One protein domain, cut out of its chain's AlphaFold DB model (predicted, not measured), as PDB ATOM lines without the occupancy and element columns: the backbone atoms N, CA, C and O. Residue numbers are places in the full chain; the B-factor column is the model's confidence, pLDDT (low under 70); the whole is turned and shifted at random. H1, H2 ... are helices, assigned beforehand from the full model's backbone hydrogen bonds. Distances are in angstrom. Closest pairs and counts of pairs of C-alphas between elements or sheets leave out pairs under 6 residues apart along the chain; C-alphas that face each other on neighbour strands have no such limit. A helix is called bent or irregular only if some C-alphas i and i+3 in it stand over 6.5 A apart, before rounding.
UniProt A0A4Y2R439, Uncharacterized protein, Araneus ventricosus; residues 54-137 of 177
ATOM      1  N   ASN A  54     -15.533  49.039  38.899       92.38
ATOM      2  CA  ASN A  54     -15.957  48.682  37.559       92.38
ATOM      3  C   ASN A  54     -16.659  47.317  37.580       92.38
ATOM      4  O   ASN A  54     -16.024  46.259  37.567       92.38
ATOM      5  N   HIS A  55     -17.993  47.351  37.579       93.31
ATOM      6  CA  HIS A  55     -18.830  46.150  37.540       93.31
ATOM      7  C   HIS A  55     -18.599  45.305  36.285       93.31
ATOM      8  O   HIS A  55     -18.575  44.081  36.381       93.31
ATOM      9  N   LYS A  56     -18.410  45.943  35.123       94.00
ATOM     10  CA  LYS A  56     -18.213  45.239  33.851       94.00
ATOM     11  C   LYS A  56     -16.952  44.378  33.899       94.00
ATOM     12  O   LYS A  56     -17.005  43.215  33.529       94.00
ATOM     13  N   LEU A  57     -15.864  44.908  34.450       94.19
ATOM     14  CA  LEU A  57     -14.599  44.179  34.534       94.19
ATOM     15  C   LEU A  57     -14.697  42.915  35.415       94.19
ATOM     16  O   LEU A  57     -14.043  41.914  35.143       94.19
ATOM     17  N   MET A  58     -15.540  42.928  36.453       95.12
ATOM     18  CA  MET A  58     -15.829  41.729  37.253       95.12
ATOM     19  C   MET A  58     -16.736  40.737  36.512       95.12
ATOM     20  O   MET A  58     -16.577  39.527  36.661       95.12
ATOM     21  N   VAL A  59     -17.697  41.236  35.728       95.19
ATOM     22  CA  VAL A  59     -18.575  40.405  34.891       95.19
ATOM     23  C   VAL A  59     -17.760  39.678  33.823       95.19
ATOM     24  O   VAL A  59     -17.895  38.465  33.691       95.19
ATOM     25  N   ASP A  60     -16.890  40.395  33.112       94.56
ATOM     26  CA  ASP A  60     -16.036  39.838  32.062       94.56
ATOM     27  C   ASP A  60     -15.108  38.755  32.636       94.56
ATOM     28  O   ASP A  60     -15.036  37.656  32.085       94.56
ATOM     29  N   TYR A  61     -14.523  39.002  33.815       94.25
ATOM     30  CA  TYR A  61     -13.774  37.997  34.574       94.25
ATOM     31  C   TYR A  61     -14.619  36.754  34.894       94.25
ATOM     32  O   TYR A  61     -14.234  35.627  34.591       94.25
ATOM     33  N   ALA A  62     -15.809  36.935  35.475       95.06
ATOM     34  CA  ALA A  62     -16.684  35.816  35.827       95.06
ATOM     35  C   ALA A  62     -17.082  34.980  34.599       95.06
ATOM     36  O   ALA A  62     -17.193  33.757  34.692       95.06
ATOM     37  N   ILE A  63     -17.272  35.639  33.455       92.25
ATOM     38  CA  ILE A  63     -17.592  35.019  32.172       92.25
ATOM     39  C   ILE A  63     -16.402  34.250  31.596       92.25
ATOM     40  O   ILE A  63     -16.610  33.152  31.083       92.25
ATOM     41  N   ALA A  64     -15.194  34.812  31.646       90.00
ATOM     42  CA  ALA A  64     -13.988  34.183  31.111       90.00
ATOM     43  C   ALA A  64     -13.691  32.847  31.809       90.00
ATOM     44  O   ALA A  64     -13.377  31.860  31.148       90.00
ATOM     45  N   TYR A  65     -13.893  32.795  33.127       88.62
ATOM     46  CA  TYR A  65     -13.668  31.598  33.944       88.62
ATOM     47  C   TYR A  65     -14.911  30.736  34.168       88.62
ATOM     48  O   TYR A  65     -14.857  29.784  34.952       88.62
ATOM     49  N   GLU A  66     -16.034  31.082  33.531       87.81
ATOM     50  CA  GLU A  66     -17.332  30.416  33.699       87.81
ATOM     51  C   GLU A  66     -17.690  30.178  35.181       87.81
ATOM     52  O   GLU A  66     -18.166  29.111  35.584       87.81
ATOM     53  N   ILE A  67     -17.428  31.169  36.038       89.69
ATOM     54  CA  ILE A  67     -17.661  31.040  37.475       89.69
ATOM     55  C   ILE A  67     -19.165  31.112  37.721       89.69
ATOM     56  O   ILE A  67     -19.812  32.104  37.409       89.69
ATOM     57  N   THR A  68     -19.724  30.068  38.333       91.38
ATOM     58  CA  THR A  68     -21.167  29.955  38.619       91.38
ATOM     59  C   THR A  68     -21.509  30.102  40.102       91.38
ATOM     60  O   THR A  68     -22.678  30.170  40.477       91.38
ATOM     61  N   ASN A  69     -20.497  30.171  40.973       94.25
ATOM     62  CA  ASN A  69     -20.678  30.299  42.415       94.25
ATOM     63  C   ASN A  69     -20.283  31.702  42.896       94.25
ATOM     64  O   ASN A  69     -19.137  32.122  42.744       94.25
ATOM     65  N   VAL A  70     -21.228  32.387  43.548       90.12
ATOM     66  CA  VAL A  70     -21.053  33.755  44.065       90.12
ATOM     67  C   VAL A  70     -19.865  33.861  45.022       90.12
ATOM     68  O   VAL A  70     -19.045  34.757  44.873       90.12
ATOM     69  N   TYR A  71     -19.738  32.955  45.995       90.62
ATOM     70  CA  TYR A  71     -18.664  33.023  46.991       90.62
ATOM     71  C   TYR A  71     -17.298  32.708  46.385       90.62
ATOM     72  O   TYR A  71     -16.315  33.353  46.743       90.62
ATOM     73  N   ARG A  72     -17.244  31.779  45.424       91.75
ATOM     74  CA  ARG A  72     -16.024  31.505  44.659       91.75
ATOM     75  C   ARG A  72     -15.576  32.740  43.885       91.75
ATOM     76  O   ARG A  72     -14.408  33.094  43.977       91.75
ATOM     77  N   LEU A  73     -16.497  33.413  43.190       94.62
ATOM     78  CA  LEU A  73     -16.197  34.652  42.473       94.62
ATOM     79  C   LEU A  73     -15.706  35.740  43.433       94.62
ATOM     80  O   LEU A  73     -14.698  36.380  43.166       94.62
ATOM     81  N   MET A  74     -16.380  35.922  44.571       92.69
ATOM     82  CA  MET A  74     -15.964  36.904  45.574       92.69
ATOM     83  C   MET A  74     -14.545  36.635  46.090       92.69
ATOM     84  O   MET A  74     -13.766  37.575  46.196       92.69
ATOM     85  N   TYR A  75     -14.210  35.378  46.396       91.81
ATOM     86  CA  TYR A  75     -12.871  34.999  46.850       91.81
ATOM     87  C   TYR A  75     -11.822  35.198  45.750       91.81
ATOM     88  O   TYR A  75     -10.840  35.903  45.965       91.81
ATOM     89  N   GLN A  76     -12.054  34.631  44.562       90.50
ATOM     90  CA  GLN A  76     -11.099  34.693  43.454       90.50
ATOM     91  C   GLN A  76     -10.844  36.130  43.000       90.50
ATOM     92  O   GLN A  76      -9.696  36.498  42.778       90.50
ATOM     93  N   TYR A  77     -11.883  36.965  42.939       93.06
ATOM     94  CA  TYR A  77     -11.728  38.365  42.556       93.06
ATOM     95  C   TYR A  77     -11.033  39.188  43.646       93.06
ATOM     96  O   TYR A  77     -10.172  40.004  43.342       93.06
ATOM     97  N   ALA A  78     -11.351  38.954  44.925       90.44
ATOM     98  CA  ALA A  78     -10.680  39.617  46.046       90.44
ATOM     99  C   ALA A  78      -9.183  39.281  46.115       90.44
ATOM    100  O   ALA A  78      -8.373  40.166  46.385       90.44
ATOM    101  N   HIS A  79      -8.820  38.029  45.829       89.19
ATOM    102  CA  HIS A  79      -7.437  37.561  45.791       89.19
ATOM    103  C   HIS A  79      -6.561  38.376  44.821       89.19
ATOM    104  O   HIS A  79      -5.408  38.672  45.130       89.19
ATOM    105  N   LEU A  80      -7.108  38.813  43.680       88.75
ATOM    106  CA  LEU A  80      -6.366  39.625  42.705       88.75
ATOM    107  C   LEU A  80      -5.934  40.984  43.281       88.75
ATOM    108  O   LEU A  80      -4.908  41.523  42.874       88.75
ATOM    109  N   GLY A  81      -6.686  41.508  44.253       84.31
ATOM    110  CA  GLY A  81      -6.448  42.788  44.927       84.31
ATOM    111  C   GLY A  81      -5.590  42.696  46.192       84.31
ATOM    112  O   GLY A  81      -5.395  43.709  46.862       84.31
ATOM    113  N   GLN A  82      -5.127  41.500  46.562       83.12
ATOM    114  CA  GLN A  82      -4.350  41.243  47.780       83.12
ATOM    115  C   GLN A  82      -3.001  40.601  47.451       83.12
ATOM    116  O   GLN A  82      -2.705  40.296  46.294       83.12
ATOM    117  N   ILE A  83      -2.167  40.403  48.475       79.12
ATOM    118  CA  ILE A  83      -0.974  39.556  48.366       79.12
ATOM    119  C   ILE A  83      -1.436  38.156  47.947       79.12
ATOM    120  O   ILE A  83      -2.361  37.605  48.539       79.12
ATOM    121  N   CYS A  84      -0.812  37.615  46.900       78.62
ATOM    122  CA  CYS A  84      -1.182  36.319  46.347       78.62
ATOM    123  C   CYS A  84      -0.960  35.218  47.401       78.62
ATOM    124  O   CYS A  84       0.161  35.031  47.868       78.62
ATOM    125  N   ASP A  85      -2.025  34.499  47.765       76.94
ATOM    126  CA  ASP A  85      -2.009  33.356  48.694       76.94
ATOM    127  C   ASP A  85      -1.841  31.997  47.980       76.94
ATOM    128  O   ASP A  85      -1.861  30.942  48.620       76.94
ATOM    129  N   LYS A  86      -1.664  31.993  46.649       76.56
ATOM    130  CA  LYS A  86      -1.388  30.769  45.888       76.56
ATOM    131  C   LYS A  86       0.050  30.312  46.128       76.56
ATOM    132  O   LYS A  86       0.965  31.119  46.259       76.56
ATOM    133  N   SER A  87       0.261  28.996  46.128       73.94
ATOM    134  CA  SER A  87       1.610  28.430  46.186       73.94
ATOM    135  C   SER A  87       2.434  28.878  44.971       73.94
ATOM    136  O   SER A  87       1.872  28.943  43.877       73.94
ATOM    137  N   PRO A  88       3.758  29.099  45.104       72.12
ATOM    138  CA  PRO A  88       4.609  29.531  43.989       72.12
ATOM    139  C   PRO A  88       4.495  28.641  42.745       72.12
ATOM    140  O   PRO A  88       4.451  29.135  41.627       72.12
ATOM    141  N   SER A  89       4.327  27.332  42.941       69.31
ATOM    142  CA  SER A  89       4.112  26.348  41.869       69.31
ATOM    143  C   SER A  89       2.809  26.517  41.076       69.31
ATOM    144  O   SER A  89       2.635  25.867  40.052       69.31
ATOM    145  N   LYS A  90       1.871  27.342  41.554       70.50
ATOM    146  CA  LYS A  90       0.570  27.627  40.926       70.50
ATOM    147  C   LYS A  90       0.474  29.057  40.388       70.50
ATOM    148  O   LYS A  90      -0.590  29.447  39.905       70.50
ATOM    149  N   ILE A  91       1.539  29.849  40.515       74.31
ATOM    150  CA  ILE A  91       1.621  31.195  39.952       74.31
ATOM    151  C   ILE A  91       2.140  31.042  38.523       74.31
ATOM    152  O   ILE A  91       3.311  30.754  38.300       74.31
ATOM    153  N   THR A  92       1.233  31.172  37.560       78.06
ATOM    154  CA  THR A  92       1.552  31.173  36.132       78.06
ATOM    155  C   THR A  92       1.713  32.610  35.636       78.06
ATOM    156  O   THR A  92       1.173  33.540  36.237       78.06
ATOM    157  N   ASN A  93       2.395  32.799  34.503       79.69
ATOM    158  CA  ASN A  93       2.498  34.117  33.862       79.69
ATOM    159  C   ASN A  93       1.111  34.706  33.547       79.69
ATOM    160  O   ASN A  93       0.885  35.895  33.733       79.69
ATOM    161  N   GLU A  94       0.164  33.861  33.131       79.00
ATOM    162  CA  GLU A  94      -1.229  34.257  32.892       79.00
ATOM    163  C   GLU A  94      -1.888  34.804  34.164       79.00
ATOM    164  O   GLU A  94      -2.521  35.856  34.134       79.00
ATOM    165  N   HIS A  95      -1.669  34.146  35.306       80.69
ATOM    166  CA  HIS A  95      -2.179  34.626  36.584       80.69
ATOM    167  C   HIS A  95      -1.559  35.971  37.001       80.69
ATOM    168  O   HIS A  95      -2.237  36.794  37.615       80.69
ATOM    169  N   GLU A  96      -0.283  36.216  36.691       80.31
ATOM    170  CA  GLU A  96       0.359  37.502  36.985       80.31
ATOM    171  C   GLU A  96      -0.171  38.641  36.112       80.31
ATOM    172  O   GLU A  96      -0.446  39.722  36.638       80.31
ATOM    173  N   GLU A  97      -0.346  38.414  34.809       83.75
ATOM    174  CA  GLU A  97      -0.934  39.405  33.897       83.75
ATOM    175  C   GLU A  97      -2.381  39.723  34.279       83.75
ATOM    176  O   GLU A  97      -2.761  40.888  34.393       83.75
ATOM    177  N   GLU A  98      -3.159  38.697  34.612       83.81
ATOM    178  CA  GLU A  98      -4.506  38.853  35.141       83.81
ATOM    179  C   GLU A  98      -4.529  39.668  36.444       83.81
ATOM    180  O   GLU A  98      -5.372  40.554  36.628       83.81
ATOM    181  N   ARG A  99      -3.589  39.404  37.364       82.56
ATOM    182  CA  ARG A  99      -3.454  40.219  38.576       82.56
ATOM    183  C   ARG A  99      -3.154  41.666  38.221       82.56
ATOM    184  O   ARG A  99      -3.780  42.530  38.818       82.56
ATOM    185  N   LYS A 100      -2.266  41.955  37.263       84.94
ATOM    186  CA  LYS A 100      -1.975  43.336  36.833       84.94
ATOM    187  C   LYS A 100      -3.213  44.031  36.268       84.94
ATOM    188  O   LYS A 100      -3.483  45.167  36.653       84.94
ATOM    189  N   GLU A 101      -3.978  43.352  35.414       88.44
ATOM    190  CA  GLU A 101      -5.193  43.897  34.798       88.44
ATOM    191  C   GLU A 101      -6.275  44.217  35.839       88.44
ATOM    192  O   GLU A 101      -6.901  45.281  35.810       88.44
ATOM    193  N   HIS A 102      -6.484  43.313  36.797       90.25
ATOM    194  CA  HIS A 102      -7.573  43.435  37.759       90.25
ATOM    195  C   HIS A 102      -7.185  44.096  39.083       90.25
ATOM    196  O   HIS A 102      -8.099  44.444  39.833       90.25
ATOM    197  N   LEU A 103      -5.895  44.313  39.377       87.31
ATOM    198  CA  LEU A 103      -5.393  44.757  40.689       87.31
ATOM    199  C   LEU A 103      -6.185  45.939  41.248       87.31
ATOM    200  O   LEU A 103      -6.732  45.857  42.348       87.31
ATOM    201  N   GLY A 104      -6.287  47.025  40.475       86.00
ATOM    202  CA  GLY A 104      -6.971  48.241  40.911       86.00
ATOM    203  C   GLY A 104      -8.449  47.995  41.209       86.00
ATOM    204  O   GLY A 104      -8.948  48.357  42.273       86.00
ATOM    205  N   ASN A 105      -9.157  47.308  40.309       91.50
ATOM    206  CA  ASN A 105     -10.585  47.045  40.477       91.50
ATOM    207  C   ASN A 105     -10.885  46.036  41.596       91.50
ATOM    208  O   ASN A 105     -11.851  46.199  42.340       91.50
ATOM    209  N   ALA A 106     -10.053  45.006  41.736       90.25
ATOM    210  CA  ALA A 106     -10.122  44.022  42.808       90.25
ATOM    211  C   ALA A 106      -9.838  44.658  44.173       90.25
ATOM    212  O   ALA A 106     -10.472  44.321  45.173       90.25
ATOM    213  N   TRP A 107      -8.946  45.644  44.215       87.56
ATOM    214  CA  TRP A 107      -8.705  46.424  45.417       87.56
ATOM    215  C   TRP A 107      -9.913  47.295  45.789       87.56
ATOM    216  O   TRP A 107     -10.353  47.255  46.937       87.56
ATOM    217  N   HIS A 108     -10.548  47.977  44.825       87.00
ATOM    218  CA  HIS A 108     -11.839  48.650  45.052       87.00
ATOM    219  C   HIS A 108     -12.920  47.691  45.543       87.00
ATOM    220  O   HIS A 108     -13.691  48.031  46.442       87.00
ATOM    221  N   PHE A 109     -12.963  46.484  44.979       89.50
ATOM    222  CA  PHE A 109     -13.912  45.459  45.376       89.50
ATOM    223  C   PHE A 109     -13.799  45.141  46.870       89.50
ATOM    224  O   PHE A 109     -14.829  45.088  47.530       89.50
ATOM    225  N   LEU A 110     -12.593  45.017  47.443       85.88
ATOM    226  CA  LEU A 110     -12.394  44.720  48.875       85.88
ATOM    227  C   LEU A 110     -13.100  45.696  49.825       85.88
ATOM    228  O   LEU A 110     -13.548  45.280  50.894       85.88
ATOM    229  N   TYR A 111     -13.227  46.962  49.429       83.62
ATOM    230  CA  TYR A 111     -13.865  48.017  50.222       83.62
ATOM    231  C   TYR A 111     -15.279  48.359  49.736       83.62
ATOM    232  O   TYR A 111     -15.944  49.222  50.307       83.62
ATOM    233  N   PHE A 112     -15.767  47.680  48.699       82.38
ATOM    234  CA  PHE A 112     -17.083  47.934  48.140       82.38
ATOM    235  C   PHE A 112     -18.185  47.444  49.096       82.38
ATOM    236  O   PHE A 112     -18.170  46.309  49.583       82.38
ATOM    237  N   VAL A 113     -19.166  48.307  49.370       83.69
ATOM    238  CA  VAL A 113     -20.255  48.019  50.324       83.69
ATOM    239  C   VAL A 113     -21.121  46.857  49.824       83.69
ATOM    240  O   VAL A 113     -21.409  45.916  50.560       83.69
ATOM    241  N   ASP A 114     -21.437  46.855  48.532       89.19
ATOM    242  CA  ASP A 114     -22.379  45.921  47.912       89.19
ATOM    243  C   ASP A 114     -21.689  44.751  47.186       89.19
ATOM    244  O   ASP A 114     -22.197  44.229  46.189       89.19
ATOM    245  N   ARG A 115     -20.531  44.285  47.680       89.94
ATOM    246  CA  ARG A 115     -19.733  43.203  47.055       89.94
ATOM    247  C   ARG A 115     -20.554  41.983  46.655       89.94
ATOM    248  O   ARG A 115     -20.436  41.480  45.541       89.94
ATOM    249  N   LYS A 116     -21.404  41.503  47.567       92.00
ATOM    250  CA  LYS A 116     -22.237  40.318  47.331       92.00
ATOM    251  C   LYS A 116     -23.259  40.556  46.220       92.00
ATOM    252  O   LYS A 116     -23.539  39.641  45.452       92.00
ATOM    253  N   LYS A 117     -23.813  41.768  46.130       93.06
ATOM    254  CA  LYS A 117     -24.755  42.150  45.073       93.06
ATOM    255  C   LYS A 117     -24.039  42.260  43.727       93.06
ATOM    256  O   LYS A 117     -24.509  41.680  42.759       93.06
ATOM    257  N   ALA A 118     -22.869  42.898  43.686       92.62
ATOM    258  CA  ALA A 118     -22.033  42.944  42.486       92.62
ATOM    259  C   ALA A 118     -21.686  41.536  41.972       92.62
ATOM    260  O   ALA A 118     -21.873  41.252  40.791       92.62
ATOM    261  N   ALA A 119     -21.273  40.635  42.869       93.81
ATOM    262  CA  ALA A 119     -20.979  39.250  42.519       93.81
ATOM    263  C   ALA A 119     -22.216  38.496  42.010       93.81
ATOM    264  O   ALA A 119     -22.121  37.789  41.014       93.81
ATOM    265  N   LYS A 120     -23.387  38.662  42.639       95.81
ATOM    266  CA  LYS A 120     -24.639  38.060  42.147       95.81
ATOM    267  C   LYS A 120     -24.974  38.511  40.726       95.81
ATOM    268  O   LYS A 120     -25.210  37.656  39.883       95.81
ATOM    269  N   ASN A 121     -24.908  39.813  40.454       94.94
ATOM    270  CA  ASN A 121     -25.186  40.355  39.123       94.94
ATOM    271  C   ASN A 121     -24.210  39.799  38.065       94.94
ATOM    272  O   ASN A 121     -24.601  39.509  36.932       94.94
ATOM    273  N   ALA A 122     -22.937  39.611  38.434       95.50
ATOM    274  CA  ALA A 122     -21.954  38.973  37.562       95.50
ATOM    275  C   ALA A 122     -22.306  37.509  37.267       95.50
ATOM    276  O   ALA A 122     -22.327  37.108  36.107       95.50
ATOM    277  N   ILE A 123     -22.671  36.730  38.288       95.12
ATOM    278  CA  ILE A 123     -23.101  35.334  38.120       95.12
ATOM    279  C   ILE A 123     -24.378  35.226  37.268       95.12
ATOM    280  O   ILE A 123     -24.479  34.340  36.424       95.12
ATOM    281  N   GLU A 124     -25.338  36.139  37.426       93.31
ATOM    282  CA  GLU A 124     -26.532  36.201  36.571       93.31
ATOM    283  C   GLU A 124     -26.168  36.418  35.095       93.31
ATOM    284  O   GLU A 124     -26.738  35.771  34.216       93.31
ATOM    285  N   SER A 125     -25.160  37.251  34.818       93.81
ATOM    286  CA  SER A 125     -24.639  37.463  33.459       93.81
ATOM    287  C   SER A 125     -23.976  36.203  32.889       93.81
ATOM    288  O   SER A 125     -24.171  35.880  31.715       93.81
ATOM    289  N   VAL A 126     -23.247  35.448  33.721       91.56
ATOM    290  CA  VAL A 126     -22.678  34.143  33.339       91.56
ATOM    291  C   VAL A 126     -23.791  33.166  32.962       91.56
ATOM    292  O   VAL A 126     -23.744  32.563  31.890       91.56
ATOM    293  N   PHE A 127     -24.835  33.046  33.788       86.81
ATOM    294  CA  PHE A 127     -25.971  32.179  33.478       86.81
ATOM    295  C   PHE A 127     -26.725  32.620  32.224       86.81
ATOM    296  O   PHE A 127     -27.103  31.766  31.423       86.81
ATOM    297  N   ALA A 128     -26.903  33.924  32.009       88.12
ATOM    298  CA  ALA A 128     -27.517  34.445  30.792       88.12
ATOM    299  C   ALA A 128     -26.707  34.059  29.541       88.12
ATOM    300  O   ALA A 128     -27.287  33.594  28.558       88.12
ATOM    301  N   LYS A 129     -25.371  34.171  29.593       87.38
ATOM    302  CA  LYS A 129     -24.482  33.734  28.505       87.38
ATOM    303  C   LYS A 129     -24.603  32.232  28.248       87.38
ATOM    304  O   LYS A 129     -24.804  31.839  27.100       87.38
ATOM    305  N   ILE A 130     -24.534  31.409  29.298       80.12
ATOM    306  CA  ILE A 130     -24.673  29.947  29.192       80.12
ATOM    307  C   ILE A 130     -26.033  29.586  28.587       80.12
ATOM    308  O   ILE A 130     -26.112  28.782  27.664       80.12
ATOM    309  N   TYR A 131     -27.116  30.205  29.059       77.31
ATOM    310  CA  TYR A 131     -28.459  29.938  28.552       77.31
ATOM    311  C   TYR A 131     -28.614  30.347  27.081       77.31
ATOM    312  O   TYR A 131     -29.168  29.586  26.287       77.31
ATOM    313  N   MET A 132     -28.086  31.511  26.689       83.38
ATOM    314  CA  MET A 132     -28.067  31.956  25.292       83.38
ATOM    315  C   MET A 132     -27.294  30.976  24.401       83.38
ATOM    316  O   MET A 132     -27.760  30.637  23.312       83.38
ATOM    317  N   GLN A 133     -26.138  30.493  24.863       72.56
ATOM    318  CA  GLN A 133     -25.368  29.476  24.150       72.56
ATOM    319  C   GLN A 133     -26.180  28.190  24.005       72.56
ATOM    320  O   GLN A 133     -26.377  27.739  22.887       72.56
ATOM    321  N   LEU A 134     -26.772  27.663  25.080       70.50
ATOM    322  CA  LEU A 134     -27.595  26.447  25.024       70.50
ATOM    323  C   LEU A 134     -28.821  26.570  24.105       70.50
ATOM    324  O   LEU A 134     -29.299  25.567  23.582       70.50
ATOM    325  N   LYS A 135     -29.357  27.781  23.916       74.00
ATOM    326  CA  LYS A 135     -30.492  28.031  23.017       74.00
ATOM    327  C   LYS A 135     -30.102  28.182  21.551       74.00
ATOM    328  O   LYS A 135     -30.938  27.924  20.691       74.00
ATOM    329  N   THR A 136     -28.883  28.631  21.266       76.88
ATOM    330  CA  THR A 136     -28.420  28.925  19.897       76.88
ATOM    331  C   THR A 136     -27.443  27.878  19.355       76.88
ATOM    332  O   THR A 136     -27.264  27.761  18.142       76.88
ATOM    333  N   GLU A 137     -26.825  27.093  20.235       70.56
ATOM    334  CA  GLU A 137     -25.891  26.024  19.906       70.56
ATOM    335  C   GLU A 137     -26.659  24.746  19.539       70.56
ATOM    336  O   GLU A 137     -27.525  24.271  20.272       70.56
TER     337      GLU A 137
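Overview. This is residues 54 to 137 of the 177 residues of an uncharacterized protein of Araneus ventricosus (UniProt A0A4Y2R439). Long H4 and bent H3 stand like the legs of an A, H2 is the crossbar between them, and H1 packs on H4. The printed part has 84 residues with four named helices, H1 to H4 in order, and is all helix. It is compact, radius of gyration of the C-alphas 13.4 A, spanning 40 by 31 by 19 A.

Arrangement. Start at H4, residues 115 to 136: it touches H1, residues 55 to 64, at a steep tilt of 47 degrees, closest C-alphas Val 59 and Ala 122, 4.5 A. H2, residues 70 to 80, touches H4 residues 115 to 123 alone, closest C-alphas Val 70 and Ala 119, 5.7 A. H3, residues 93 to 111, one helix by its hydrogen bonds, is bent: C-alphas 101 and 104 are 7.7 A apart. Its arm H3b, residues 104 to 111, touches H2, closest C-alphas Ala 78 and Ala 106, 5.5 A; arm H3a, residues 93 to 101, is apart from H1 and H4. Every O i to N i+4 pair is within hydrogen-bond range in H1, H3a and H4, 6 of 7 in H2, 3 of 4 in H3b.

Along the chain. Find C-alpha 115 at (-19.733, 43.203, 47.055); H4 runs 31.9 A to C-alpha 136 at (-28.420, 28.925, 19.897).

Size, cuts and confidence. The printed part has no cut; the link H2 to H3 is long, and residue 89 is under pLDDT 70.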